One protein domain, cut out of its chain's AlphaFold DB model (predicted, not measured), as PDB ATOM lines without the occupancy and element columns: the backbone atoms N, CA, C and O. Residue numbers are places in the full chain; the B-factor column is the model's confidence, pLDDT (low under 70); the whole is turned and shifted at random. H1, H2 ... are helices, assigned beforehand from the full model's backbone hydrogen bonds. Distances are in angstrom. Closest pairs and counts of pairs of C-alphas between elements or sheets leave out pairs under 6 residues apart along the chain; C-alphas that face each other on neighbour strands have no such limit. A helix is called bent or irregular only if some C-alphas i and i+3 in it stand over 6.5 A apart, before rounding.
ATOM      1  N   SER A  40     344.774 352.464 367.251       68.38
ATOM      2  CA  SER A  40     343.626 351.603 367.575       68.38
ATOM      3  C   SER A  40     342.500 352.348 368.309       68.38
ATOM      4  O   SER A  40     341.332 351.990 368.154       68.38
ATOM      5  N   GLY A  41     342.824 353.422 369.039       72.81
ATOM      6  CA  GLY A  41     341.857 354.304 369.685       72.81
ATOM      7  C   GLY A  41     341.049 355.167 368.722       72.81
ATOM      8  O   GLY A  41     339.850 355.301 368.919       72.81
ATOM      9  N   VAL A  42     341.647 355.687 367.648       75.69
ATOM     10  CA  VAL A  42     340.916 356.446 366.613       75.69
ATOM     11  C   VAL A  42     339.935 355.536 365.881       75.69
ATOM     12  O   VAL A  42     338.766 355.880 365.718       75.69
ATOM     13  N   ILE A  43     340.380 354.338 365.492       78.25
ATOM     14  CA  ILE A  43     339.515 353.337 364.847       78.25
ATOM     15  C   ILE A  43     338.360 352.964 365.779       78.25
ATOM     16  O   ILE A  43     337.207 352.877 365.350       78.25
ATOM     17  N   LEU A  44     338.657 352.748 367.061       79.81
ATOM     18  CA  LEU A  44     337.640 352.460 368.060       79.81
ATOM     19  C   LEU A  44     336.680 353.646 368.229       79.81
ATOM     20  O   LEU A  44     335.474 353.438 368.193       79.81
ATOM     21  N   GLY A  45     337.183 354.877 368.314       80.50
ATOM     22  CA  GLY A  45     336.387 356.103 368.381       80.50
ATOM     23  C   GLY A  45     335.411 356.225 367.211       80.50
ATOM     24  O   GLY A  45     334.213 356.382 367.428       80.50
ATOM     25  N   LYS A  46     335.877 356.008 365.977       81.06
ATOM     26  CA  LYS A  46     335.018 355.958 364.781       81.06
ATOM     27  C   LYS A  46     333.941 354.876 364.884       81.06
ATOM     28  O   LYS A  46     332.780 355.138 364.589       81.06
ATOM     29  N   LYS A  47     334.273 353.680 365.385       77.31
ATOM     30  CA  LYS A  47     333.276 352.618 365.633       77.31
ATOM     31  C   LYS A  47     332.229 353.030 366.672       77.31
ATOM     32  O   LYS A  47     331.049 352.751 366.472       77.31
ATOM     33  N   TYR A  48     332.635 353.689 367.759       80.62
ATOM     34  CA  TYR A  48     331.704 354.236 368.753       80.62
ATOM     35  C   TYR A  48     330.802 355.300 368.127       80.62
ATOM     36  O   TYR A  48     329.596 355.266 368.357       80.62
ATOM     37  N   ARG A  49     331.358 356.184 367.292       79.62
ATOM     38  CA  ARG A  49     330.599 357.208 366.567       79.62
ATOM     39  C   ARG A  49     329.547 356.597 365.646       79.62
ATOM     40  O   ARG A  49     328.386 356.976 365.740       79.62
ATOM     41  N   CYS A  50     329.909 355.590 364.853       77.56
ATOM     42  CA  CYS A  50     328.949 354.881 364.000       77.56
ATOM     43  C   CYS A  50     327.867 354.145 364.803       77.56
ATOM     44  O   CYS A  50     326.725 354.060 364.367       77.56
ATOM     45  N   LYS A  51     328.214 353.578 365.966       78.06
ATOM     46  CA  LYS A  51     327.285 352.762 366.759       78.06
ATOM     47  C   LYS A  51     326.328 353.590 367.616       78.06
ATOM     48  O   LYS A  51     325.180 353.195 367.790       78.06
ATOM     49  N   TYR A  52     326.818 354.677 368.202       80.25
ATOM     50  CA  TYR A  52     326.108 355.435 369.236       80.25
ATOM     51  C   TYR A  52     325.803 356.879 368.828       80.25
ATOM     52  O   TYR A  52     325.169 357.602 369.592       80.25
ATOM     53  N   GLY A  53     326.239 357.321 367.646       80.81
ATOM     54  CA  GLY A  53     325.960 358.663 367.152       80.81
ATOM     55  C   GLY A  53     326.426 359.727 368.142       80.81
ATOM     56  O   GLY A  53     327.610 359.791 368.481       80.81
ATOM     57  N   LYS A  54     325.508 360.595 368.576       80.12
ATOM     58  CA  LYS A  54     325.788 361.714 369.500       80.12
ATOM     59  C   LYS A  54     326.157 361.268 370.917       80.12
ATOM     60  O   LYS A  54     326.733 362.052 371.654       80.12
ATOM     61  N   ASP A  55     325.870 360.020 371.283       83.62
ATOM     62  CA  ASP A  55     326.192 359.478 372.607       83.62
ATOM     63  C   ASP A  55     327.535 358.728 372.626       83.62
ATOM     64  O   ASP A  55     327.858 358.023 373.591       83.62
ATOM     65  N   ALA A  56     328.324 358.824 371.554       83.50
ATOM     66  CA  ALA A  56     329.549 358.058 371.379       83.50
ATOM     67  C   ALA A  56     330.588 358.342 372.464       83.50
ATOM     68  O   ALA A  56     331.100 357.386 373.059       83.50
ATOM     69  N   TRP A  57     330.866 359.612 372.774       87.44
ATOM     70  CA  TRP A  57     331.807 359.965 373.838       87.44
ATOM     71  C   TRP A  57     331.365 359.434 375.208       87.44
ATOM     72  O   TRP A  57     332.151 358.801 375.919       87.44
ATOM     73  N   SER A  58     330.089 359.623 375.560       85.44
ATOM     74  CA  SER A  58     329.522 359.153 376.832       85.44
ATOM     75  C   SER A  58     329.655 357.631 376.987       85.44
ATOM     76  O   SER A  58     330.086 357.136 378.037       85.44
ATOM     77  N   ASN A  59     329.381 356.875 375.919       85.44
ATOM     78  CA  ASN A  59     329.537 355.420 375.906       85.44
ATOM     79  C   ASN A  59     331.007 354.985 376.006       85.44
ATOM     80  O   ASN A  59     331.321 354.101 376.806       85.44
ATOM     81  N   ALA A  60     331.922 355.622 375.267       82.38
ATOM     82  CA  ALA A  60     333.353 355.319 375.345       82.38
ATOM     83  C   ALA A  60     333.915 355.580 376.752       82.38
ATOM     84  O   ALA A  60     334.637 354.748 377.309       82.38
ATOM     85  N   ARG A  61     333.512 356.692 377.378       83.06
ATOM     86  CA  ARG A  61     333.877 357.039 378.757       83.06
ATOM     87  C   ARG A  61     333.310 356.047 379.773       83.06
ATOM     88  O   ARG A  61     334.010 355.655 380.709       83.06
ATOM     89  N   SER A  62     332.053 355.634 379.599       82.19
ATOM     90  CA  SER A  62     331.413 354.613 380.436       82.19
ATOM     91  C   SER A  62     332.169 353.286 380.363       82.19
ATOM     92  O   SER A  62     332.515 352.715 381.399       82.19
ATOM     93  N   ASP A  63     332.515 352.829 379.160       82.25
ATOM     94  CA  ASP A  63     333.245 351.575 378.962       82.25
ATOM     95  C   ASP A  63     334.687 351.646 379.477       82.25
ATOM     96  O   ASP A  63     335.156 350.689 380.101       82.25
ATOM     97  N   ARG A  64     335.361 352.796 379.343       77.12
ATOM     98  CA  ARG A  64     336.658 353.039 379.996       77.12
ATOM     99  C   ARG A  64     336.557 352.868 381.512       77.12
ATOM    100  O   ARG A  64     337.417 352.227 382.107       77.12
ATOM    101  N   ASN A  65     335.515 353.412 382.139       76.56
ATOM    102  CA  ASN A  65     335.351 353.363 383.597       76.56
ATOM    103  C   ASN A  65     334.979 351.962 384.126       76.56
ATOM    104  O   ASN A  65     335.197 351.688 385.305       76.56
ATOM    105  N   LYS A  66     334.426 351.075 383.286       74.94
ATOM    106  CA  LYS A  66     334.113 349.680 383.656       74.94
ATOM    107  C   LYS A  66     335.352 348.784 383.704       74.94
ATOM    108  O   LYS A  66     335.351 347.784 384.420       74.94
ATOM    109  N   MET A  67     336.402 349.109 382.949       64.12
ATOM    110  CA  MET A  67     337.635 348.324 382.943       64.12
ATOM    111  C   MET A  67     338.550 348.730 384.106       64.12
ATOM    112  O   MET A  67     338.858 349.903 384.302       64.12
ATOM    113  N   ARG A  68     339.030 347.749 384.881       50.22
ATOM    114  CA  ARG A  68     340.117 347.971 385.847       50.22
ATOM    115  C   ARG A  68     341.454 347.989 385.102       50.22
ATOM    116  O   ARG A  68     341.864 346.968 384.565       50.22
ATOM    117  N   GLY A  69     342.141 349.131 385.118       52.66
ATOM    118  CA  GLY A  69     343.454 349.319 384.490       52.66
ATOM    119  C   GLY A  69     343.419 350.273 383.298       52.66
ATOM    120  O   GLY A  69     342.362 350.759 382.901       52.66
ATOM    121  N   LEU A  70     344.590 350.572 382.736       62.28
ATOM    122  CA  LEU A  70     344.693 351.480 381.600       62.28
ATOM    123  C   LEU A  70     344.507 350.773 380.268       62.28
ATOM    124  O   LEU A  70     345.460 350.316 379.644       62.28
ATOM    125  N   ASN A  71     343.262 350.734 379.806       71.38
ATOM    126  CA  ASN A  71     342.988 350.415 378.417       71.38
ATOM    127  C   ASN A  71     343.283 351.654 377.554       71.38
ATOM    128  O   ASN A  71     342.462 352.569 377.443       71.38
ATOM    129  N   THR A  72     344.483 351.697 376.975       70.81
ATOM    130  CA  THR A  72     344.964 352.810 376.145       70.81
ATOM    131  C   THR A  72     344.093 353.031 374.909       70.81
ATOM    132  O   THR A  72     343.872 354.181 374.540       70.81
ATOM    133  N   GLY A  73     343.516 351.970 374.334       74.94
ATOM    134  CA  GLY A  73     342.588 352.062 373.206       74.94
ATOM    135  C   GLY A  73     341.302 352.812 373.559       74.94
ATOM    136  O   GLY A  73     340.925 353.741 372.850       74.94
ATOM    137  N   LEU A  74     340.664 352.476 374.686       77.69
ATOM    138  CA  LEU A  74     339.456 353.177 375.154       77.69
ATOM    139  C   LEU A  74     339.738 354.626 375.556       77.69
ATOM    140  O   LEU A  74     338.942 355.511 375.253       77.69
ATOM    141  N   ARG A  75     340.882 354.884 376.196       80.25
ATOM    142  CA  ARG A  75     341.315 356.250 376.512       80.25
ATOM    143  C   ARG A  75     341.482 357.078 375.237       80.25
ATOM    144  O   ARG A  75     340.933 358.166 375.139       80.25
ATOM    145  N   ASN A  76     342.229 356.572 374.261       80.56
ATOM    146  CA  ASN A  76     342.475 357.291 373.014       80.56
ATOM    147  C   ASN A  76     341.168 357.479 372.218       80.56
ATOM    148  O   ASN A  76     340.954 358.541 371.645       80.56
ATOM    149  N   ALA A  77     340.256 356.500 372.245       82.44
ATOM    150  CA  ALA A  77     338.924 356.628 371.651       82.44
ATOM    151  C   ALA A  77     338.097 357.749 372.291       82.44
ATOM    152  O   ALA A  77     337.471 358.530 371.581       82.44
ATOM    153  N   GLU A  78     338.117 357.868 373.620       84.75
ATOM    154  CA  GLU A  78     337.464 358.972 374.330       84.75
ATOM    155  C   GLU A  78     338.072 360.329 373.957       84.75
ATOM    156  O   GLU A  78     337.328 361.280 373.737       84.75
ATOM    157  N   HIS A  79     339.401 360.417 373.840       83.62
ATOM    158  CA  HIS A  79     340.089 361.638 373.412       83.62
ATOM    159  C   HIS A  79     339.714 362.058 371.988       83.62
ATOM    160  O   HIS A  79     339.430 363.233 371.754       83.62
ATOM    161  N   TYR A  80     339.656 361.097 371.063       86.00
ATOM    162  CA  TYR A  80     339.169 361.319 369.704       86.00
ATOM    163  C   TYR A  80     337.729 361.840 369.701       86.00
ATOM    164  O   TYR A  80     337.445 362.877 369.107       86.00
ATOM    165  N   LEU A  81     336.828 361.149 370.401       87.50
ATOM    166  CA  LEU A  81     335.404 361.486 370.420       87.50
ATOM    167  C   LEU A  81     335.136 362.843 371.069       87.50
ATOM    168  O   LEU A  81     334.334 363.606 370.545       87.50
ATOM    169  N   TYR A  82     335.839 363.165 372.157       85.75
ATOM    170  CA  TYR A  82     335.724 364.469 372.806       85.75
ATOM    171  C   TYR A  82     336.116 365.598 371.849       85.75
ATOM    172  O   TYR A  82     335.369 366.553 371.676       85.75
ATOM    173  N   ALA A  83     337.270 365.474 371.188       81.69
ATOM    174  CA  ALA A  83     337.735 366.496 370.258       81.69
ATOM    175  C   ALA A  83     336.820 366.634 369.035       81.69
ATOM    176  O   ALA A  83     336.539 367.750 368.606       81.69
ATOM    177  N   TYR A  84     336.313 365.517 368.518       85.38
ATOM    178  CA  TYR A  84     335.338 365.509 367.436       85.38
ATOM    179  C   TYR A  84     334.033 366.210 367.829       85.38
ATOM    180  O   TYR A  84     333.569 367.090 367.104       85.38
ATOM    181  N   GLU A  85     333.439 365.865 368.976       85.38
ATOM    182  CA  GLU A  85     332.168 366.446 369.435       85.38
ATOM    183  C   GLU A  85     332.313 367.943 369.747       85.38
ATOM    184  O   GLU A  85     331.472 368.745 369.342       85.38
ATOM    185  N   SER A  86     333.411 368.348 370.388       81.94
ATOM    186  CA  SER A  86     333.707 369.754 370.682       81.94
ATOM    187  C   SER A  86     333.890 370.616 369.427       81.94
ATOM    188  O   SER A  86     333.503 371.784 369.430       81.94
ATOM    189  N   VAL A  87     334.458 370.070 368.343       80.88
ATOM    190  CA  VAL A  87     334.607 370.827 367.088       80.88
ATOM    191  C   VAL A  87     333.333 370.813 366.249       80.88
ATOM    192  O   VAL A  87     332.892 371.871 365.808       80.88
ATOM    193  N   SER A  88     332.699 369.650 366.084       80.69
ATOM    194  CA  SER A  88     331.457 369.518 365.299       80.69
ATOM    195  C   SER A  88     330.276 370.284 365.907       80.69
ATOM    196  O   SER A  88     329.415 370.777 365.182       80.69
ATOM    197  N   SER A  89     330.235 370.448 367.234       82.56
ATOM    198  CA  SER A  89     329.229 371.280 367.916       82.56
ATOM    199  C   SER A  89     329.519 372.786 367.860       82.56
ATOM    200  O   SER A  89     328.664 373.584 368.251       82.56
ATOM    201  N   GLY A  90     330.703 373.187 367.387       80.50
ATOM    202  CA  GLY A  90     331.142 374.580 367.348       80.50
ATOM    203  C   GLY A  90     331.603 375.150 368.695       80.50
ATOM    204  O   GLY A  90     331.847 376.353 368.778       80.50
ATOM    205  N   GLU A  91     331.745 374.325 369.738       81.75
ATOM    206  CA  GLU A  91     332.281 374.747 371.044       81.75
ATOM    207  C   GLU A  91     333.724 375.261 370.913       81.75
ATOM    208  O   GLU A  91     334.106 376.266 371.520       81.75
ATOM    209  N   TYR A  92     334.514 374.602 370.065       77.44
ATOM    210  CA  TYR A  92     335.892 374.967 369.760       77.44
ATOM    211  C   TYR A  92     336.175 374.813 368.263       77.44
ATOM    212  O   TYR A  92     335.600 373.966 367.594       77.44
ATOM    213  N   ASN A  93     337.113 375.588 367.713       77.50
ATOM    214  CA  ASN A  93     337.616 375.320 366.362       77.50
ATOM    215  C   ASN A  93     338.716 374.234 366.381       77.50
ATOM    216  O   ASN A  93     339.323 373.956 367.422       77.50
ATOM    217  N   ALA A  94     339.014 373.654 365.214       69.06
ATOM    218  CA  ALA A  94     340.005 372.581 365.069       69.06
ATOM    219  C   ALA A  94     341.400 372.950 365.605       69.06
ATOM    220  O   ALA A  94     342.067 372.133 366.245       69.06
ATOM    221  N   GLY A  95     341.838 374.195 365.380       61.06
ATOM    222  CA  GLY A  95     343.135 374.690 365.844       61.06
ATOM    223  C   GLY A  95     343.209 374.793 367.368       61.06
ATOM    224  O   GLY A  95     344.197 374.378 367.976       61.06
ATOM    225  N   THR A  96     342.140 375.271 368.005       73.94
ATOM    226  CA  THR A  96     342.020 375.347 369.463       73.94
ATOM    227  C   THR A  96     342.010 373.951 370.081       73.94
ATOM    228  O   THR A  96     342.761 373.715 371.026       73.94
ATOM    229  N   MET A  97     341.255 372.997 369.527       76.19
ATOM    230  CA  MET A  97     341.254 371.622 370.048       76.19
ATOM    231  C   MET A  97     342.569 370.877 369.822       76.19
ATOM    232  O   MET A  97     342.982 370.087 370.676       76.19
ATOM    233  N   THR A  98     343.276 371.172 368.733       70.94
ATOM    234  CA  THR A  98     344.639 370.673 368.498       70.94
ATOM    235  C   THR A  98     345.592 371.168 369.590       70.94
ATOM    236  O   THR A  98     346.277 370.366 370.230       70.94
ATOM    237  N   ALA A  99     345.583 372.474 369.883       66.06
ATOM    238  CA  ALA A  99     346.413 373.053 370.940       66.06
ATOM    239  C   ALA A  99     346.058 372.498 372.330       66.06
ATOM    240  O   ALA A  99     346.955 372.196 373.120       66.06
ATOM    241  N   LEU A 100     344.767 372.308 372.622       72.94
ATOM    242  CA  LEU A 100     344.304 371.719 373.881       72.94
ATOM    243  C   LEU A 100     344.708 370.247 374.019       72.94
ATOM    244  O   LEU A 100     345.102 369.839 375.108       72.94
ATOM    245  N   SER A 101     344.682 369.467 372.937       71.62
ATOM    246  CA  SER A 101     345.108 368.057 372.946       71.62
ATOM    247  C   SER A 101     346.598 367.920 373.276       71.62
ATOM    248  O   SER A 101     346.985 367.102 374.115       71.62
ATOM    249  N   ILE A 102     347.436 368.780 372.691       67.50
ATOM    250  CA  ILE A 102     348.872 368.857 372.999       67.50
ATOM    251  C   ILE A 102     349.083 369.346 374.441       67.50
ATOM    252  O   ILE A 102     349.801 368.717 375.223       67.50
ATOM    253  N   GLY A 103     348.426 370.445 374.821       63.09
ATOM    254  CA  GLY A 103     348.552 371.055 376.145       63.09
ATOM    255  C   GLY A 103     348.107 370.129 377.277       63.09
ATOM    256  O   GLY A 103     348.752 370.076 378.324       63.09
ATOM    257  N   TYR A 104     347.057 369.340 377.060       68.00
ATOM    258  CA  TYR A 104     346.573 368.357 378.023       68.00
ATOM    259  C   TYR A 104     347.611 367.265 378.303       68.00
ATOM    260  O   TYR A 104     347.833 366.919 379.465       68.00
ATOM    261  N   SER A 105     348.307 366.783 377.271       65.12
ATOM    262  CA  SER A 105     349.397 365.809 377.416       65.12
ATOM    263  C   SER A 105     350.567 366.375 378.233       65.12
ATOM    264  O   SER A 105     351.042 365.723 379.164       65.12
ATOM    265  N   ILE A 106     350.945 367.637 377.990       59.56
ATOM    266  CA  ILE A 106     351.994 368.341 378.750       59.56
ATOM    267  C   ILE A 106     351.587 368.516 380.223       59.56
ATOM    268  O   ILE A 106     352.352 368.182 381.130       59.56
ATOM    269  N   ILE A 107     350.367 368.993 380.494       59.59
ATOM    270  CA  ILE A 107     349.852 369.167 381.866       59.59
ATOM    271  C   ILE A 107     349.802 367.825 382.599       59.59
ATOM    272  O   ILE A 107     350.128 367.747 383.788       59.59
ATOM    273  N   LYS A 108     349.394 366.765 381.901       64.81
ATOM    274  CA  LYS A 108     349.332 365.402 382.426       64.81
ATOM    275  C   LYS A 108     350.728 364.870 382.762       64.81
ATOM    276  O   LYS A 108     350.897 364.293 383.836       64.81
ATOM    277  N   GLU A 109     351.731 365.127 381.922       59.78
ATOM    278  CA  GLU A 109     353.130 364.781 382.205       59.78
ATOM    279  C   GLU A 109     353.641 365.479 383.465       59.78
ATOM    280  O   GLU A 109     354.138 364.832 384.389       59.78
ATOM    281  N   VAL A 110     353.459 366.798 383.531       58.53
ATOM    282  CA  VAL A 110     353.911 367.629 384.649       58.53
ATOM    283  C   VAL A 110     353.221 367.204 385.947       58.53
ATOM    284  O   VAL A 110     353.885 367.019 386.968       58.53
ATOM    285  N   ARG A 111     351.905 366.961 385.925       59.38
ATOM    286  CA  ARG A 111     351.159 366.503 387.110       59.38
ATOM    287  C   ARG A 111     351.516 365.084 387.537       59.38
ATOM    288  O   ARG A 111     351.549 364.833 388.737       59.38
ATOM    289  N   ASN A 112     351.825 364.175 386.613       59.09
ATOM    290  CA  ASN A 112     352.325 362.846 386.974       59.09
ATOM    291  C   ASN A 112     353.738 362.907 387.570       59.09
ATOM    292  O   ASN A 112     354.003 362.207 388.545       59.09
ATOM    293  N   ARG A 113     354.618 363.774 387.049       60.75
ATOM    294  CA  ARG A 113     355.968 363.984 387.602       60.75
ATOM    295  C   ARG A 113     355.943 364.618 388.996       60.75
ATOM    296  O   ARG A 113     356.679 364.171 389.865       60.75
ATOM    297  N   ILE A 114     355.101 365.631 389.215       63.09
ATOM    298  CA  ILE A 114     355.022 366.360 390.495       63.09
ATOM    299  C   ILE A 114     354.180 365.598 391.525       63.09
ATOM    300  O   ILE A 114     354.540 365.513 392.694       63.09
ATOM    301  N   GLY A 115     353.036 365.059 391.103       53.59
ATOM    302  CA  GLY A 115     352.052 364.442 391.990       53.59
ATOM    303  C   GLY A 115     352.302 362.965 392.275       53.59
ATOM    304  O   GLY A 115     351.735 362.444 393.236       53.59
ATOM    305  N   GLY A 116     353.116 362.273 391.469       57.41
ATOM    306  CA  GLY A 116     353.426 360.853 391.646       57.41
ATOM    307  C   GLY A 116     352.170 360.004 391.883       57.41
ATOM    308  O   GLY A 116     351.270 359.937 391.045       57.41
ATOM    309  N   GLN A 117     352.077 359.385 393.063       51.81
ATOM    310  CA  GLN A 117     350.935 358.553 393.466       51.81
ATOM    311  C   GLN A 117     349.632 359.318 393.778       51.81
ATOM    312  O   GLN A 117     348.579 358.683 393.872       51.81
ATOM    313  N   ASN A 118     349.688 360.644 393.907       50.81
ATOM    314  CA  ASN A 118     348.548 361.525 394.183       50.81
ATOM    315  C   ASN A 118     348.075 362.291 392.934       50.81
ATOM    316  O   ASN A 118     347.199 363.149 393.028       50.81
ATOM    317  N   SER A 119     348.653 362.014 391.760       43.53
ATOM    318  CA  SER A 119     348.211 362.633 390.511       43.53
ATOM    319  C   SER A 119     346.798 362.162 390.135       43.53
ATOM    320  O   SER A 119     346.538 360.954 390.154       43.53
ATOM    321  N   PRO A 120     345.904 363.065 389.687       54.66
ATOM    322  CA  PRO A 120     344.598 362.685 389.141       54.66
ATOM    323  C   PRO A 120     344.709 361.847 387.855       54.66
ATOM    324  O   PRO A 120     343.723 361.266 387.414       54.66
ATOM    325  N   TYR A 121     345.905 361.762 387.265       55.53
ATOM    326  CA  TYR A 121     346.201 360.975 386.069       55.53
ATOM    327  C   TYR A 121     347.059 359.740 386.366       55.53
ATOM    328  O   TYR A 121     347.690 359.186 385.461       55.53
ATOM    329  N   ARG A 122     347.115 359.309 387.633       50.56
ATOM    330  CA  ARG A 122     347.884 358.140 388.067       50.56
ATOM    331  C   ARG A 122     347.540 356.913 387.224       50.56
ATOM    332  O   ARG A 122     346.380 356.550 387.059       50.56
ATOM    333  N   GLY A 123     348.584 356.263 386.713       51.66
ATOM    334  CA  GLY A 123     348.477 355.114 385.816       51.66
ATOM    335  C   GLY A 123     348.355 355.496 384.341       51.66
ATOM    336  O   GLY A 123     348.682 354.662 383.510       51.66
ATOM    337  N   SER A 124     347.953 356.730 384.005       57.56
ATOM    338  CA  SER A 124     347.814 357.229 382.632       57.56
ATOM    339  C   SER A 124     348.978 358.119 382.233       57.56
ATOM    340  O   SER A 124     348.836 359.344 382.274       57.56
ATOM    341  N   PRO A 125     350.128 357.548 381.828       60.97
ATOM    342  CA  PRO A 125     351.178 358.351 381.240       60.97
ATOM    343  C   PRO A 125     350.648 359.032 379.968       60.97
ATOM    344  O   PRO A 125     349.854 358.431 379.232       60.97
ATOM    345  N   PRO A 126     351.055 360.284 379.716       59.97
ATOM    346  CA  PRO A 126     350.831 360.901 378.420       59.97
ATOM    347  C   PRO A 126     351.438 360.015 377.334       59.97
ATOM    348  O   PRO A 126     352.497 359.415 377.523       59.97
ATOM    349  N   SER A 127     350.744 359.904 376.209       64.94
ATOM    350  CA  SER A 127     351.237 359.169 375.048       64.94
ATOM    351  C   SER A 127     350.987 359.969 373.788       64.94
ATOM    352  O   SER A 127     349.979 360.671 373.689       64.94
ATOM    353  N   VAL A 128     351.869 359.790 372.811       67.56
ATOM    354  CA  VAL A 128     351.727 360.372 371.473       67.56
ATOM    355  C   VAL A 128     350.373 359.982 370.872       67.56
ATOM    356  O   VAL A 128     349.612 360.864 370.496       67.56
ATOM    357  N   ASP A 129     349.976 358.714 371.002       67.75
ATOM    358  CA  ASP A 129     348.671 358.221 370.552       67.75
ATOM    359  C   ASP A 129     347.462 358.939 371.197       67.75
ATOM    360  O   ASP A 129     346.367 358.961 370.646       67.75
ATOM    361  N   GLU A 130     347.598 359.511 372.395       70.25
ATOM    362  CA  GLU A 130     346.481 360.231 373.032       70.25
ATOM    363  C   GLU A 130     346.305 361.610 372.382       70.25
ATOM    364  O   GLU A 130     345.187 362.041 372.104       70.25
ATOM    365  N   VAL A 131     347.433 362.268 372.098       72.38
ATOM    366  CA  VAL A 131     347.488 363.558 371.406       72.38
ATOM    367  C   VAL A 131     347.012 363.401 369.970       72.38
ATOM    368  O   VAL A 131     346.134 364.143 369.543       72.38
ATOM    369  N   GLU A 132     347.531 362.411 369.248       74.81
ATOM    370  CA  GLU A 132     347.132 362.119 367.870       74.81
ATOM    371  C   GLU A 132     345.639 361.830 367.761       74.81
ATOM    372  O   GLU A 132     344.980 362.348 366.863       74.81
ATOM    373  N   ALA A 133     345.082 361.059 368.699       77.94
ATOM    374  CA  ALA A 133     343.654 360.789 368.713       77.94
ATOM    375  C   ALA A 133     342.832 362.076 368.871       77.94
ATOM    376  O   ALA A 133     341.864 362.267 368.138       77.94
ATOM    377  N   GLY A 134     343.239 362.980 369.769       78.19
ATOM    378  CA  GLY A 134     342.593 364.283 369.941       78.19
ATOM    379  C   GLY A 134     342.716 365.190 368.712       78.19
ATOM    380  O   GLY A 134     341.732 365.793 368.291       78.19
ATOM    381  N   ILE A 135     343.892 365.244 368.081       77.75
ATOM    382  CA  ILE A 135     344.103 366.024 366.850       77.75
ATOM    383  C   ILE A 135     343.235 365.475 365.716       77.75
ATOM    384  O   ILE A 135     342.538 366.239 365.051       77.75
ATOM    385  N   GLN A 136     343.217 364.154 365.526       79.06
ATOM    386  CA  GLN A 136     342.397 363.531 364.492       79.06
ATOM    387  C   GLN A 136     340.906 363.757 364.746       79.06
ATOM    388  O   GLN A 136     340.165 364.025 363.807       79.06
ATOM    389  N   GLY A 137     340.467 363.688 366.007       79.06
ATOM    390  CA  GLY A 137     339.093 364.008 366.382       79.06
ATOM    391  C   GLY A 137     338.730 365.443 366.016       79.06
ATOM    392  O   GLY A 137     337.707 365.672 365.381       79.06
ATOM    393  N   ALA A 138     339.603 366.401 366.332       78.44
ATOM    394  CA  ALA A 138     339.396 367.809 366.006       78.44
ATOM    395  C   ALA A 138     339.303 368.067 364.492       78.44
ATOM    396  O   ALA A 138     338.468 368.857 364.057       78.44
ATOM    397  N   VAL A 139     340.148 367.409 363.690       79.56
ATOM    398  CA  VAL A 139     340.116 367.515 362.222       79.56
ATOM    399  C   VAL A 139     338.847 366.880 361.661       79.56
ATOM    400  O   VAL A 139     338.137 367.525 360.895       79.56
ATOM    401  N   ASP A 140     338.529 365.651 362.073       77.06
ATOM    402  CA  ASP A 140     337.334 364.942 361.609       77.06
ATOM    403  C   ASP A 140     336.054 365.711 361.990       77.06
ATOM    404  O   ASP A 140     335.132 365.788 361.187       77.06
ATOM    405  N   GLY A 141     336.009 366.334 363.174       78.56
ATOM    406  CA  GLY A 141     334.879 367.157 363.615       78.56
ATOM    407  C   GLY A 141     334.745 368.481 362.858       78.56
ATOM    408  O   GLY A 141     333.643 368.998 362.733       78.56
ATOM    409  N   ALA A 142     335.843 369.028 362.324       79.00
ATOM    410  CA  ALA A 142     335.814 370.232 361.486       79.00
ATOM    411  C   ALA A 142     335.324 369.957 360.061       79.00
ATOM    412  O   ALA A 142     334.836 370.863 359.389       79.00
ATOM    413  N   LEU A 143     335.521 368.720 359.603       77.12
ATOM    414  CA  LEU A 143     335.087 368.229 358.299       77.12
ATOM    415  C   LEU A 143     333.698 367.580 358.352       77.12
ATOM    416  O   LEU A 143     333.168 367.238 357.299       77.12
ATOM    417  N   ASP A 144     333.131 367.398 359.548       73.19
ATOM    418  CA  ASP A 144     331.790 366.855 359.732       73.19
ATOM    419  C   ASP A 144     330.759 367.842 359.175       73.19
ATOM    420  O   ASP A 144     330.465 368.883 359.762       73.19
TER     421      ASP A 144
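AT A GLANCE: This is residues 40 to 144 of the 154 residues of the protein "Putative mannose/glucose-specific lectin" of Ralstonia solanacearum CFBP2957 (UniProt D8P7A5). What shape do the helices make? The longest helix, H1, is bent into a V whose two arms cover one side of H2, the helix in the middle; H4 packs alongside H2, and H3 packs on H4 with residues 94 to 105. H2, H3 and H4 form an up-and-down bundle, each running against the one before it. What is printed? There are 105 residues with four named helices, H1 to H4, and no named strand: all helix, compact, radius of gyration of the C-alphas 13.3 A, spans 39 by 30 by 20 A.

HOW THE PARTS SIT: How is H1 bent? H1, residues 40 to 66, was assigned as one helix by its hydrogen bonds, but C-alphas 51 and 54 are 9.5 A apart; its arms are H1a, 40 to 51, and H1b, 54 to 66. What does H2, residues 72 to 88, touch? It touches H1a at Gly 45 and Ala 77, closest C-alphas 4.2 A apart, at a steep tilt of 56 degrees; H1b and H2 are a hairpin, closest C-alphas Trp 57 and Leu 81, 5.2 A. It touches H4, residues 128 to 143, at a shallow tilt of 28 degrees, the same way, closest C-alphas Tyr 84 and Gly 137, 4.2 A. Where is H3, residues 94 to 118? It forms a hairpin with H4, closest C-alphas Ala 94 and Ala 138, 4.9 A, and is apart from both arms of H1. Which backbones are complete? Every O i to N i+4 pair is within hydrogen-bond range in H1a, H2 and H4; H1b has 8 of 9 and H3 19 of 21.

IN THESE COORDINATES: Where are the anchors? C-alpha 40 is at (343.626, 351.603, 367.575) and C-alpha 143 at (335.087, 368.229, 358.299). How long are the helices? H2 measures 24.1 A, H3 32.3 A and H4 22.6 A; H1a measures 16.4 A and H1b 20.4 A. Which are irregular? H1b, with C-alphas 54 and 57 7.6 A apart, and H3, with C-alphas 114 and 117 9.3 A apart and a kink of 61 degrees near residue 112.

THE WHOLE: Is it continuous? The printed part has no cut and no long link. Where is confidence low? Under 70 are residues 40, 67 to 70, 94 to 95, 99 and 102 to 129.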